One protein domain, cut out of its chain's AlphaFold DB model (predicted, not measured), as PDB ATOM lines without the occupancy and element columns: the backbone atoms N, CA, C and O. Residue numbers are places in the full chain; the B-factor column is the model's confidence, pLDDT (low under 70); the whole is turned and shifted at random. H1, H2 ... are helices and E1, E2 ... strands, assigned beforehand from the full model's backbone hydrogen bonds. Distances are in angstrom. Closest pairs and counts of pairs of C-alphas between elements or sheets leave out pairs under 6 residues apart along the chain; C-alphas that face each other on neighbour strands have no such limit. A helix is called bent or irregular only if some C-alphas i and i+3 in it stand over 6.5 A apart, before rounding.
ATOM      1  N   LEU A   3     -30.485  37.798  16.753       93.69
ATOM      2  CA  LEU A   3     -29.635  38.420  17.760       93.69
ATOM      3  C   LEU A   3     -28.177  37.998  17.541       93.69
ATOM      4  O   LEU A   3     -27.914  36.836  17.238       93.69
ATOM      5  N   SER A   4     -27.242  38.928  17.723       94.69
ATOM      6  CA  SER A   4     -25.800  38.669  17.793       94.69
ATOM      7  C   SER A   4     -25.339  38.689  19.240       94.69
ATOM      8  O   SER A   4     -25.632  39.657  19.949       94.69
ATOM      9  N   LYS A   5     -24.587  37.682  19.688       94.75
ATOM     10  CA  LYS A   5     -23.946  37.711  21.012       94.75
ATOM     11  C   LYS A   5     -22.682  36.854  21.048       94.75
ATOM     12  O   LYS A   5     -22.643  35.800  20.426       94.75
ATOM     13  N   ASN A   6     -21.685  37.259  21.834       95.50
ATOM     14  CA  ASN A   6     -20.556  36.383  22.150       95.50
ATOM     15  C   ASN A   6     -21.024  35.243  23.060       95.50
ATOM     16  O   ASN A   6     -21.610  35.479  24.122       95.50
ATOM     17  N   ILE A   7     -20.782  34.004  22.641       94.81
ATOM     18  CA  ILE A   7     -21.201  32.806  23.371       94.81
ATOM     19  C   ILE A   7     -19.979  31.953  23.672       94.81
ATOM     20  O   ILE A   7     -19.213  31.616  22.776       94.81
ATOM     21  N   ILE A   8     -19.848  31.536  24.927       95.44
ATOM     22  CA  ILE A   8     -18.837  30.568  25.346       95.44
ATOM     23  C   ILE A   8     -19.505  29.196  25.481       95.44
ATOM     24  O   ILE A   8     -20.560  29.060  26.108       95.44
ATOM     25  N   LYS A   9     -18.898  28.170  24.883       93.88
ATOM     26  CA  LYS A   9     -19.298  26.766  25.037       93.88
ATOM     27  C   LYS A   9     -18.133  25.957  25.581       93.88
ATOM     28  O   LYS A   9     -17.061  25.938  24.984       93.88
ATOM     29  N   THR A  10     -18.373  25.219  26.657       94.31
ATOM     30  CA  THR A  10     -17.400  24.257  27.174       94.31
ATOM     31  C   THR A  10     -17.540  22.932  26.425       94.31
ATOM     32  O   THR A  10     -18.558  22.247  26.534       94.31
ATOM     33  N   VAL A  11     -16.511  22.549  25.673       91.12
ATOM     34  CA  VAL A  11     -16.440  21.293  24.917       91.12
ATOM     35  C   VAL A  11     -15.194  20.537  25.365       91.12
ATOM     36  O   VAL A  11     -14.088  21.070  25.341       91.12
ATOM     37  N   TRP A  12     -15.372  19.298  25.832       93.06
ATOM     38  CA  TRP A  12     -14.285  18.465  26.377       93.06
ATOM     39  C   TRP A  12     -13.443  19.160  27.464       93.06
ATOM     40  O   TRP A  12     -12.227  18.988  27.530       93.06
ATOM     41  N   GLY A  13     -14.092  19.966  28.309       94.25
ATOM     42  CA  GLY A  13     -13.426  20.699  29.390       94.25
ATOM     43  C   GLY A  13     -12.605  21.908  28.933       94.25
ATOM     44  O   GLY A  13     -11.820  22.426  29.722       94.25
ATOM     45  N   LYS A  14     -12.762  22.352  27.681       94.94
ATOM     46  CA  LYS A  14     -12.175  23.591  27.163       94.94
ATOM     47  C   LYS A  14     -13.269  24.563  26.762       94.94
ATOM     48  O   LYS A  14     -14.239  24.159  26.123       94.94
ATOM     49  N   ASP A  15     -13.075  25.828  27.090       97.25
ATOM     50  CA  ASP A  15     -13.966  26.891  26.654       97.25
ATOM     51  C   ASP A  15     -13.612  27.313  25.230       97.25
ATOM     52  O   ASP A  15     -12.457  27.599  24.910       97.25
ATOM     53  N   ILE A  16     -14.622  27.301  24.366       95.62
ATOM     54  CA  ILE A  16     -14.564  27.805  23.000       95.62
ATOM     55  C   ILE A  16     -15.460  29.034  22.952       95.62
ATOM     56  O   ILE A  16     -16.655  28.949  23.251       95.62
ATOM     57  N   GLU A  17     -14.873  30.167  22.592       96.19
ATOM     58  CA  GLU A  17     -15.595  31.415  22.396       96.19
ATOM     59  C   GLU A  17     -16.022  31.553  20.931       96.19
ATOM     60  O   GLU A  17     -15.226  31.358  20.013       96.19
ATOM     61  N   PHE A  18     -17.296  31.873  20.730       95.00
ATOM     62  CA  PHE A  18     -17.889  32.205  19.443       95.00
ATOM     63  C   PHE A  18     -18.251  33.685  19.462       95.00
ATOM     64  O   PHE A  18     -19.259  34.082  20.056       95.00
ATOM     65  N   GLU A  19     -17.403  34.501  18.847       94.12
ATOM     66  CA  GLU A  19     -17.665  35.924  18.668       94.12
ATOM     67  C   GLU A  19     -18.805  36.129  17.667       94.12
ATOM     68  O   GLU A  19     -18.822  35.512  16.603       94.12
ATOM     69  N   ASN A  20     -19.739  37.029  17.983       93.38
ATOM     70  CA  ASN A  20     -20.873  37.359  17.108       93.38
ATOM     71  C   ASN A  20     -21.717  36.141  16.680       93.38
ATOM     72  O   ASN A  20     -22.155  36.047  15.528       93.38
ATOM     73  N   ALA A  21     -21.958  35.206  17.604       96.19
ATOM     74  CA  ALA A  21     -22.816  34.061  17.340       96.19
ATOM     75  C   ALA A  21     -24.223  34.524  16.938       96.19
ATOM     76  O   ALA A  21     -24.798  35.433  17.546       96.19
ATOM     77  N   TYR A  22     -24.786  33.873  15.923       96.06
ATOM     78  CA  TYR A  22     -26.072  34.242  15.343       96.06
ATOM     79  C   TYR A  22     -27.195  33.426  15.978       96.06
ATOM     80  O   TYR A  22     -27.280  32.212  15.803       96.06
ATOM     81  N   ILE A  23     -28.081  34.092  16.708       96.25
ATOM     82  CA  ILE A  23     -29.187  33.477  17.438       96.25
ATOM     83  C   ILE A  23     -30.488  33.752  16.687       96.25
ATOM     84  O   ILE A  23     -30.910  34.900  16.532       96.25
ATOM     85  N   GLN A  24     -31.163  32.688  16.261       94.88
ATOM     86  CA  GLN A  24     -32.373  32.770  15.453       94.88
ATOM     87  C   GLN A  24     -33.530  32.012  16.089       94.88
ATOM     88  O   GLN A  24     -33.384  30.847  16.451       94.88
ATOM     89  N   ILE A  25     -34.711  32.631  16.124       95.06
ATOM     90  CA  ILE A  25     -35.961  31.897  16.342       95.06
ATOM     91  C   ILE A  25     -36.283  31.135  15.053       95.06
ATOM     92  O   ILE A  25     -36.556  31.748  14.020       95.06
ATOM     93  N   THR A  26     -36.239  29.807  15.101       95.12
ATOM     94  CA  THR A  26     -36.481  28.937  13.939       95.12
ATOM     95  C   THR A  26     -37.883  28.349  13.918       95.12
ATOM     96  O   THR A  26     -38.387  28.019  12.848       95.12
ATOM     97  N   ASN A  27     -38.538  28.249  15.077       95.56
ATOM     98  CA  ASN A  27     -39.924  27.812  15.168       95.56
ATOM     99  C   ASN A  27     -40.646  28.495  16.333       95.56
ATOM    100  O   ASN A  27     -40.045  28.781  17.368       95.56
ATOM    101  N   ILE A  28     -41.948  28.727  16.165       95.81
ATOM    102  CA  ILE A  28     -42.830  29.294  17.188       95.81
ATOM    103  C   ILE A  28     -44.093  28.447  17.222       95.81
ATOM    104  O   ILE A  28     -44.805  28.350  16.225       95.81
ATOM    105  N   VAL A  29     -44.380  27.848  18.373       96.44
ATOM    106  CA  VAL A  29     -45.573  27.020  18.577       96.44
ATOM    107  C   VAL A  29     -46.224  27.366  19.903       96.44
ATOM    108  O   VAL A  29     -45.535  27.655  20.877       96.44
ATOM    109  N   GLY A  30     -47.551  27.325  19.960       94.94
ATOM    110  CA  GLY A  30     -48.271  27.540  21.207       94.94
ATOM    111  C   GLY A  30     -49.622  28.211  21.026       94.94
ATOM    112  O   GLY A  30     -50.193  28.232  19.937       94.94
ATOM    113  N   ASN A  31     -50.128  28.735  22.134       94.06
ATOM    114  CA  ASN A  31     -51.415  29.403  22.247       94.06
ATOM    115  C   ASN A  31     -51.320  30.582  23.236       94.06
ATOM    116  O   ASN A  31     -50.234  30.988  23.644       94.06
ATOM    117  N   LYS A  32     -52.469  31.145  23.615       92.81
ATOM    118  CA  LYS A  32     -52.549  32.284  24.542       92.81
ATOM    119  C   LYS A  32     -52.032  31.987  25.958       92.81
ATOM    120  O   LYS A  32     -51.663  32.916  26.659       92.81
ATOM    121  N   ASP A  33     -52.023  30.723  26.371       95.94
ATOM    122  CA  ASP A  33     -51.619  30.321  27.718       95.94
ATOM    123  C   ASP A  33     -50.107  30.063  27.779       95.94
ATOM    124  O   ASP A  33     -49.488  30.248  28.824       95.94
ATOM    125  N   GLN A  34     -49.498  29.658  26.657       96.25
ATOM    126  CA  GLN A  34     -48.055  29.468  26.533       96.25
ATOM    127  C   GLN A  34     -47.606  29.442  25.068       96.25
ATOM    128  O   GLN A  34     -48.172  28.724  24.240       96.25
ATOM    129  N   VAL A  35     -46.518  30.153  24.773       97.00
ATOM    130  CA  VAL A  35     -45.764  30.077  23.517       97.00
ATOM    131  C   VAL A  35     -44.369  29.537  23.798       97.00
ATOM    132  O   VAL A  35     -43.699  29.976  24.731       97.00
ATOM    133  N   THR A  36     -43.925  28.615  22.948       97.31
ATOM    134  CA  THR A  36     -42.578  28.049  22.936       97.31
ATOM    135  C   THR A  36     -41.852  28.489  21.673       97.31
ATOM    136  O   THR A  36     -42.331  28.294  20.554       97.31
ATOM    137  N   LEU A  37     -40.670  29.065  21.865       97.25
ATOM    138  CA  LEU A  37     -39.728  29.445  20.822       97.25
ATOM    139  C   LEU A  37     -38.648  28.374  20.731       97.25
ATOM    140  O   LEU A  37     -37.969  28.119  21.727       97.25
ATOM    141  N   SER A  38     -38.457  27.797  19.548       97.44
ATOM    142  CA  SER A  38     -37.254  27.021  19.243       97.44
ATOM    143  C   SER A  38     -36.203  27.943  18.651       97.44
ATOM    144  O   SER A  38     -36.485  28.735  17.748       97.44
ATOM    145  N   ILE A  39     -34.996  27.849  19.193       96.94
ATOM    146  CA  ILE A  39     -33.894  28.760  18.918       96.94
ATOM    147  C   ILE A  39     -32.729  27.942  18.384       96.94
ATOM    148  O   ILE A  39     -32.318  26.958  19.002       96.94
ATOM    149  N   THR A  40     -32.175  28.373  17.260       97.38
ATOM    150  CA  THR A  40     -30.930  27.828  16.721       97.38
ATOM    151  C   THR A  40     -29.839  28.873  16.858       97.38
ATOM    152  O   THR A  40     -30.051  30.048  16.555       97.38
ATOM    153  N   ILE A  41     -28.681  28.438  17.341       96.69
ATOM    154  CA  ILE A  41     -27.501  29.268  17.536       96.69
ATOM    155  C   ILE A  41     -26.447  28.793  16.546       96.69
ATOM    156  O   ILE A  41     -26.040  27.627  16.577       96.69
ATOM    157  N   TYR A  42     -26.013  29.699  15.682       96.69
ATOM    158  CA  TYR A  42     -24.958  29.465  14.712       96.69
ATOM    159  C   TYR A  42     -23.662  30.139  15.151       96.69
ATOM    160  O   TYR A  42     -23.678  31.098  15.922       96.69
ATOM    161  N   ASP A  43     -22.546  29.626  14.648       94.75
ATOM    162  CA  ASP A  43     -21.205  30.158  14.886       94.75
ATOM    163  C   ASP A  43     -21.062  31.623  14.457       94.75
ATOM    164  O   ASP A  43     -20.352  32.384  15.104       94.75
ATOM    165  N   SER A  44     -21.754  32.020  13.386       93.44
ATOM    166  CA  SER A  44     -21.716  33.371  12.828       93.44
ATOM    167  C   SER A  44     -22.955  33.668  11.975       93.44
ATOM    168  O   SER A  44     -23.789  32.795  11.719       93.44
ATOM    169  N   SER A  45     -23.063  34.901  11.471       89.12
ATOM    170  CA  SER A  45     -24.130  35.316  10.547       89.12
ATOM    171  C   SER A  45     -24.122  34.586   9.200       89.12
ATOM    172  O   SER A  45     -25.141  34.587   8.511       89.12
ATOM    173  N   SER A  46     -23.021  33.912   8.841       89.38
ATOM    174  CA  SER A  46     -22.962  33.039   7.659       89.38
ATOM    175  C   SER A  46     -23.811  31.769   7.811       89.38
ATOM    176  O   SER A  46     -24.108  31.108   6.818       89.38
ATOM    177  N   LYS A  47     -24.218  31.436   9.049       91.25
ATOM    178  CA  LYS A  47     -25.040  30.267   9.406       91.25
ATOM    179  C   LYS A  47     -24.422  28.938   8.944       91.25
ATOM    180  O   LYS A  47     -25.145  27.970   8.712       91.25
ATOM    181  N   GLN A  48     -23.093  28.881   8.814       91.75
ATOM    182  CA  GLN A  48     -22.386  27.709   8.302       91.75
ATOM    183  C   GLN A  48     -22.426  26.533   9.288       91.75
ATOM    184  O   GLN A  48     -22.583  25.387   8.860       91.75
ATOM    185  N   TYR A  49     -22.327  26.799  10.595       95.19
ATOM    186  CA  TYR A  49     -22.316  25.762  11.622       95.19
ATOM    187  C   TYR A  49     -23.326  26.040  12.731       95.19
ATOM    188  O   TYR A  49     -23.386  27.133  13.286       95.19
ATOM    189  N   ILE A  50     -24.098  25.018  13.109       96.69
ATOM    190  CA  ILE A  50     -24.943  25.067  14.307       96.69
ATOM    191  C   ILE A  50     -24.071  24.728  15.516       96.69
ATOM    192  O   ILE A  50     -23.530  23.627  15.606       96.69
ATOM    193  N   ILE A  51     -23.977  25.661  16.460       96.25
ATOM    194  CA  ILE A  51     -23.203  25.515  17.705       96.25
ATOM    195  C   ILE A  51     -24.099  25.264  18.922       96.25
ATOM    196  O   ILE A  51     -23.620  25.009  20.030       96.25
ATOM    197  N   GLY A  52     -25.419  25.341  18.741       96.12
ATOM    198  CA  GLY A  52     -26.380  24.997  19.773       96.12
ATOM    199  C   GLY A  52     -27.827  25.143  19.332       96.12
ATOM    200  O   GLY A  52     -28.154  25.826  18.363       96.12
ATOM    201  N   THR A  53     -28.701  24.511  20.101       96.62
ATOM    202  CA  THR A  53     -30.142  24.737  20.061       96.62
ATOM    203  C   THR A  53     -30.632  25.032  21.466       96.62
ATOM    204  O   THR A  53     -30.003  24.649  22.456       96.62
ATOM    205  N   ASP A  54     -31.736  25.756  21.552       95.56
ATOM    206  CA  ASP A  54     -32.331  26.144  22.818       95.56
ATOM    207  C   ASP A  54     -33.847  26.306  22.661       95.56
ATOM    208  O   ASP A  54     -34.359  26.445  21.550       95.56
ATOM    209  N   ASN A  55     -34.570  26.296  23.774       96.12
ATOM    210  CA  ASN A  55     -35.984  26.626  23.812       96.12
ATOM    211  C   ASN A  55     -36.244  27.730  24.838       96.12
ATOM    212  O   ASN A  55     -35.540  27.872  25.841       96.12
ATOM    213  N   TYR A  56     -37.266  28.537  24.591       97.00
ATOM    214  CA  TYR A  56     -37.720  29.544  25.541       97.00
ATOM    215  C   TYR A  56     -39.237  29.602  25.547       97.00
ATOM    216  O   TYR A  56     -39.858  29.601  24.485       97.00
ATOM    217  N   THR A  57     -39.829  29.646  26.735       96.81
ATOM    218  CA  THR A  57     -41.277  29.696  26.903       96.81
ATOM    219  C   THR A  57     -41.694  30.996  27.567       96.81
ATOM    220  O   THR A  57     -41.017  31.502  28.460       96.81
ATOM    221  N   PHE A  58     -42.821  31.540  27.124       96.62
ATOM    222  CA  PHE A  58     -43.440  32.717  27.723       96.62
ATOM    223  C   PHE A  58     -44.957  32.674  27.542       96.62
ATOM    224  O   PHE A  58     -45.475  31.922  26.716       96.62
ATOM    225  N   ILE A  59     -45.673  33.485  28.319       96.81
ATOM    226  CA  ILE A  59     -47.111  33.706  28.144       96.81
ATOM    227  C   ILE A  59     -47.269  34.972  27.290       96.81
ATOM    228  O   ILE A  59     -46.822  36.034  27.730       96.81
ATOM    229  N   PRO A  60     -47.828  34.897  26.070       96.00
ATOM    230  CA  PRO A  60     -47.997  36.079  25.231       96.00
ATOM    231  C   PRO A  60     -49.091  36.996  25.795       96.00
ATOM    232  O   PRO A  60     -50.129  36.527  26.257       96.00
ATOM    233  N   SER A  61     -48.903  38.314  25.698       94.88
ATOM    234  CA  SER A  61     -49.995  39.257  25.958       94.88
ATOM    235  C   SER A  61     -51.025  39.181  24.831       94.88
ATOM    236  O   SER A  61     -50.675  39.190  23.646       94.88
ATOM    237  N   SER A  62     -52.299  39.135  25.222       89.50
ATOM    238  CA  SER A  62     -53.466  39.198  24.340       89.50
ATOM    239  C   SER A  62     -54.102  40.590  24.271       89.50
ATOM    240  O   SER A  62     -55.217  40.718  23.767       89.50
ATOM    241  N   ASP A  63     -53.449  41.619  24.819       93.88
ATOM    242  CA  ASP A  63     -53.985  42.979  24.784       93.88
ATOM    243  C   ASP A  63     -54.094  43.474  23.340       93.88
ATOM    244  O   ASP A  63     -53.263  43.161  22.489       93.88
ATOM    245  N   LEU A  64     -55.112  44.293  23.062       87.31
ATOM    246  CA  LEU A  64     -55.424  44.751  21.703       87.31
ATOM    247  C   LEU A  64     -54.253  45.485  21.025       87.31
ATOM    248  O   LEU A  64     -54.115  45.439  19.806       87.31
ATOM    249  N   ASN A  65     -53.412  46.144  21.823       91.56
ATOM    250  CA  ASN A  65     -52.267  46.926  21.357       91.56
ATOM    251  C   ASN A  65     -50.933  46.174  21.481       91.56
ATOM    252  O   ASN A  65     -49.877  46.763  21.243       91.56
ATOM    253  N   SER A  66     -50.955  44.901  21.877       90.25
ATOM    254  CA  SER A  66     -49.737  44.112  22.003       90.25
ATOM    255  C   SER A  66     -49.157  43.758  20.642       90.25
ATOM    256  O   SER A  66     -49.862  43.561  19.650       90.25
ATOM    257  N   LEU A  67     -47.828  43.653  20.601       91.62
ATOM    258  CA  LEU A  67     -47.123  43.159  19.425       91.62
ATOM    259  C   LEU A  67     -47.610  41.749  19.068       91.62
ATOM    260  O   LEU A  67     -48.086  41.005  19.923       91.62
ATOM    261  N   ARG A  68     -47.441  41.324  17.814       90.88
ATOM    262  CA  ARG A  68     -47.671  39.914  17.468       90.88
ATOM    263  C   ARG A  68     -46.725  39.004  18.262       90.88
ATOM    264  O   ARG A  68     -45.614  39.410  18.604       90.88
ATOM    265  N   TRP A  69     -47.154  37.773  18.535       89.12
ATOM    266  CA  TRP A  69     -46.423  36.799  19.360       89.12
ATOM    267  C   TRP A  69     -44.971  36.562  18.917       89.12
ATOM    268  O   TRP A  69     -44.116  36.305  19.755       89.12
ATOM    269  N   ASP A  70     -44.670  36.685  17.624       90.12
ATOM    270  CA  ASP A  70     -43.325  36.539  17.066       90.12
ATOM    271  C   ASP A  70     -42.407  37.685  17.499       90.12
ATOM    272  O   ASP A  70     -41.270  37.455  17.910       90.12
ATOM    273  N   LYS A  71     -42.934  38.912  17.504       93.38
ATOM    274  CA  LYS A  71     -42.232  40.089  18.017       93.38
ATOM    275  C   LYS A  71     -42.135  40.081  19.537       93.38
ATOM    276  O   LYS A  71     -41.069  40.362  20.065       93.38
ATOM    277  N   GLN A  72     -43.203  39.695  20.239       94.81
ATOM    278  CA  GLN A  72     -43.139  39.519  21.694       94.81
ATOM    279  C   GLN A  72     -42.056  38.503  22.075       94.81
ATOM    280  O   GLN A  72     -41.249  38.772  22.956       94.81
ATOM    281  N   GLY A  73     -41.995  37.365  21.378       94.50
ATOM    282  CA  GLY A  73     -40.980  36.344  21.615       94.50
ATOM    283  C   GLY A  73     -39.559  36.864  21.403       94.50
ATOM    284  O   GLY A  73     -38.689  36.615  22.233       94.50
ATOM    285  N   TYR A  74     -39.333  37.636  20.340       94.69
ATOM    286  CA  TYR A  74     -38.050  38.297  20.097       94.69
ATOM    287  C   TYR A  74     -37.643  39.239  21.242       94.69
ATOM    288  O   TYR A  74     -36.540  39.116  21.775       94.69
ATOM    289  N   GLU A  75     -38.548  40.120  21.674       94.50
ATOM    290  CA  GLU A  75     -38.294  41.056  22.778       94.50
ATOM    291  C   GLU A  75     -38.011  40.334  24.099       94.50
ATOM    292  O   GLU A  75     -37.114  40.722  24.848       94.50
ATOM    293  N   GLN A  76     -38.731  39.243  24.371       95.12
ATOM    294  CA  GLN A  76     -38.490  38.402  25.544       95.12
ATOM    295  C   GLN A  76     -37.098  37.767  25.500       95.12
ATOM    296  O   GLN A  76     -36.387  37.772  26.504       95.12
ATOM    297  N   LEU A  77     -36.673  37.257  24.340       94.69
ATOM    298  CA  LEU A  77     -35.329  36.709  24.181       94.69
ATOM    299  C   LEU A  77     -34.256  37.768  24.412       94.69
ATOM    300  O   LEU A  77     -33.323  37.505  25.166       94.69
ATOM    301  N   LYS A  78     -34.399  38.954  23.822       94.56
ATOM    302  CA  LYS A  78     -33.440  40.055  23.966       94.56
ATOM    303  C   LYS A  78     -33.368  40.593  25.398       94.56
ATOM    304  O   LYS A  78     -32.283  40.847  25.909       94.56
ATOM    305  N   THR A  79     -34.516  40.733  26.055       93.75
ATOM    306  CA  THR A  79     -34.606  41.337  27.393       93.75
ATOM    307  C   THR A  79     -34.227  40.357  28.498       93.75
ATOM    308  O   THR A  79     -33.565  40.748  29.452       93.75
ATOM    309  N   ASN A  80     -34.633  39.087  28.389       93.88
ATOM    310  CA  ASN A  80     -34.539  38.146  29.508       93.88
ATOM    311  C   ASN A  80     -33.475  37.061  29.333       93.88
ATOM    312  O   ASN A  80     -32.939  36.584  30.330       93.88
ATOM    313  N   LYS A  81     -33.189  36.618  28.101       93.31
ATOM    314  CA  LYS A  81     -32.323  35.448  27.867       93.31
ATOM    315  C   LYS A  81     -30.955  35.814  27.309       93.31
ATOM    316  O   LYS A  81     -29.932  35.333  27.786       93.31
ATOM    317  N   TYR A  82     -30.940  36.673  26.304       93.25
ATOM    318  CA  TYR A  82     -29.750  37.144  25.614       93.25
ATOM    319  C   TYR A  82     -29.603  38.642  25.844       93.25
ATOM    320  O   TYR A  82     -29.572  39.422  24.896       93.25
TER     321      TYR A  82
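What this domain is: This is residues 3 to 82 of the 95 residues of an uncharacterized protein of Clostridium chromiireducens (UniProt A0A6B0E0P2). A sheet of four strands, curled like part of a barrel, wraps partly round one helix, H1, which runs across the strands. The hairpin of E1 and E2 reaches to one far end of the long axis, and the loop between E4 and H1 reaches to the other. The printed part has 80 residues, with four named strands and then one named helix in the order E1 E2 E3 E4 H1; the sheet's order is E1 - E2 - E3 - E4, all antiparallel, and the class is mixed, helices and strands. The whole is only just loose, close to compact, with a radius of gyration of the C-alphas of 14.3 A and spans of 47 by 21 by 20 A.

How they stand to each other: E1, residues 3 to 11, and E2, residues 14 to 30, form a hairpin, with N 9 and O 16 at 2.9 A, within hydrogen-bond range. E1 bends by 57 degrees at residue 6, and E2 bends by 85 degrees at residue 19. E2 and E3, residues 35 to 42, form the next hairpin, with N 24 and O 40 at 2.9 A. E3 and E4, residues 50 to 58, form the third, with N 39 and O 54 at 2.8 A. The four strands make a meander, each strand the antiparallel neighbour of the one before. The sheet is strongly twisted; E1 and E4 are its edge strands and are only just apart, their closest C-alphas being 8.4 A from each other. H1, residues 69 to 81, is on the sheet at a height over the sheet of 5.7 A; the sheet E1 E2 E3 E4 and H1 form two layers, a helix on one face of a sheet. It lies only just over E3, with 3 of its C-alphas falling there, and runs across the strands at 69 degrees to E3 on the local plane. The closest C-alphas of H1 and E3 are those of Gly 73 and Leu 37, 7.1 A apart. In H1 every O i to N i+4 pair is within hydrogen-bond range.

Where its parts are: E1 begins at C-alpha 3, (-29.635, 38.420, 17.760), and is 22.8 A long. E2, the longest strand, runs 36.8 A to C-alpha 30 at (-48.271, 27.540, 21.207). E3 is 22.6 A long and E4 24.1 A. H1 is 16.5 A long and ends at C-alpha 81, (-32.323, 35.448, 27.867); it is neither bent nor irregular, but only just, with C-alphas 78 and 81 at 6.1 A.

The domain as a whole: The two C-alphas farthest apart are those of Trp 12 and Leu 64, 49.0 A. The printed part has no cut. The links E1 to E2 and E2 to E3 are tight, those from E3 to E4 and from E4 to H1 are short, and no link is long. The mean pLDDT of the printed part is 94.5, and no printed residue is under 70.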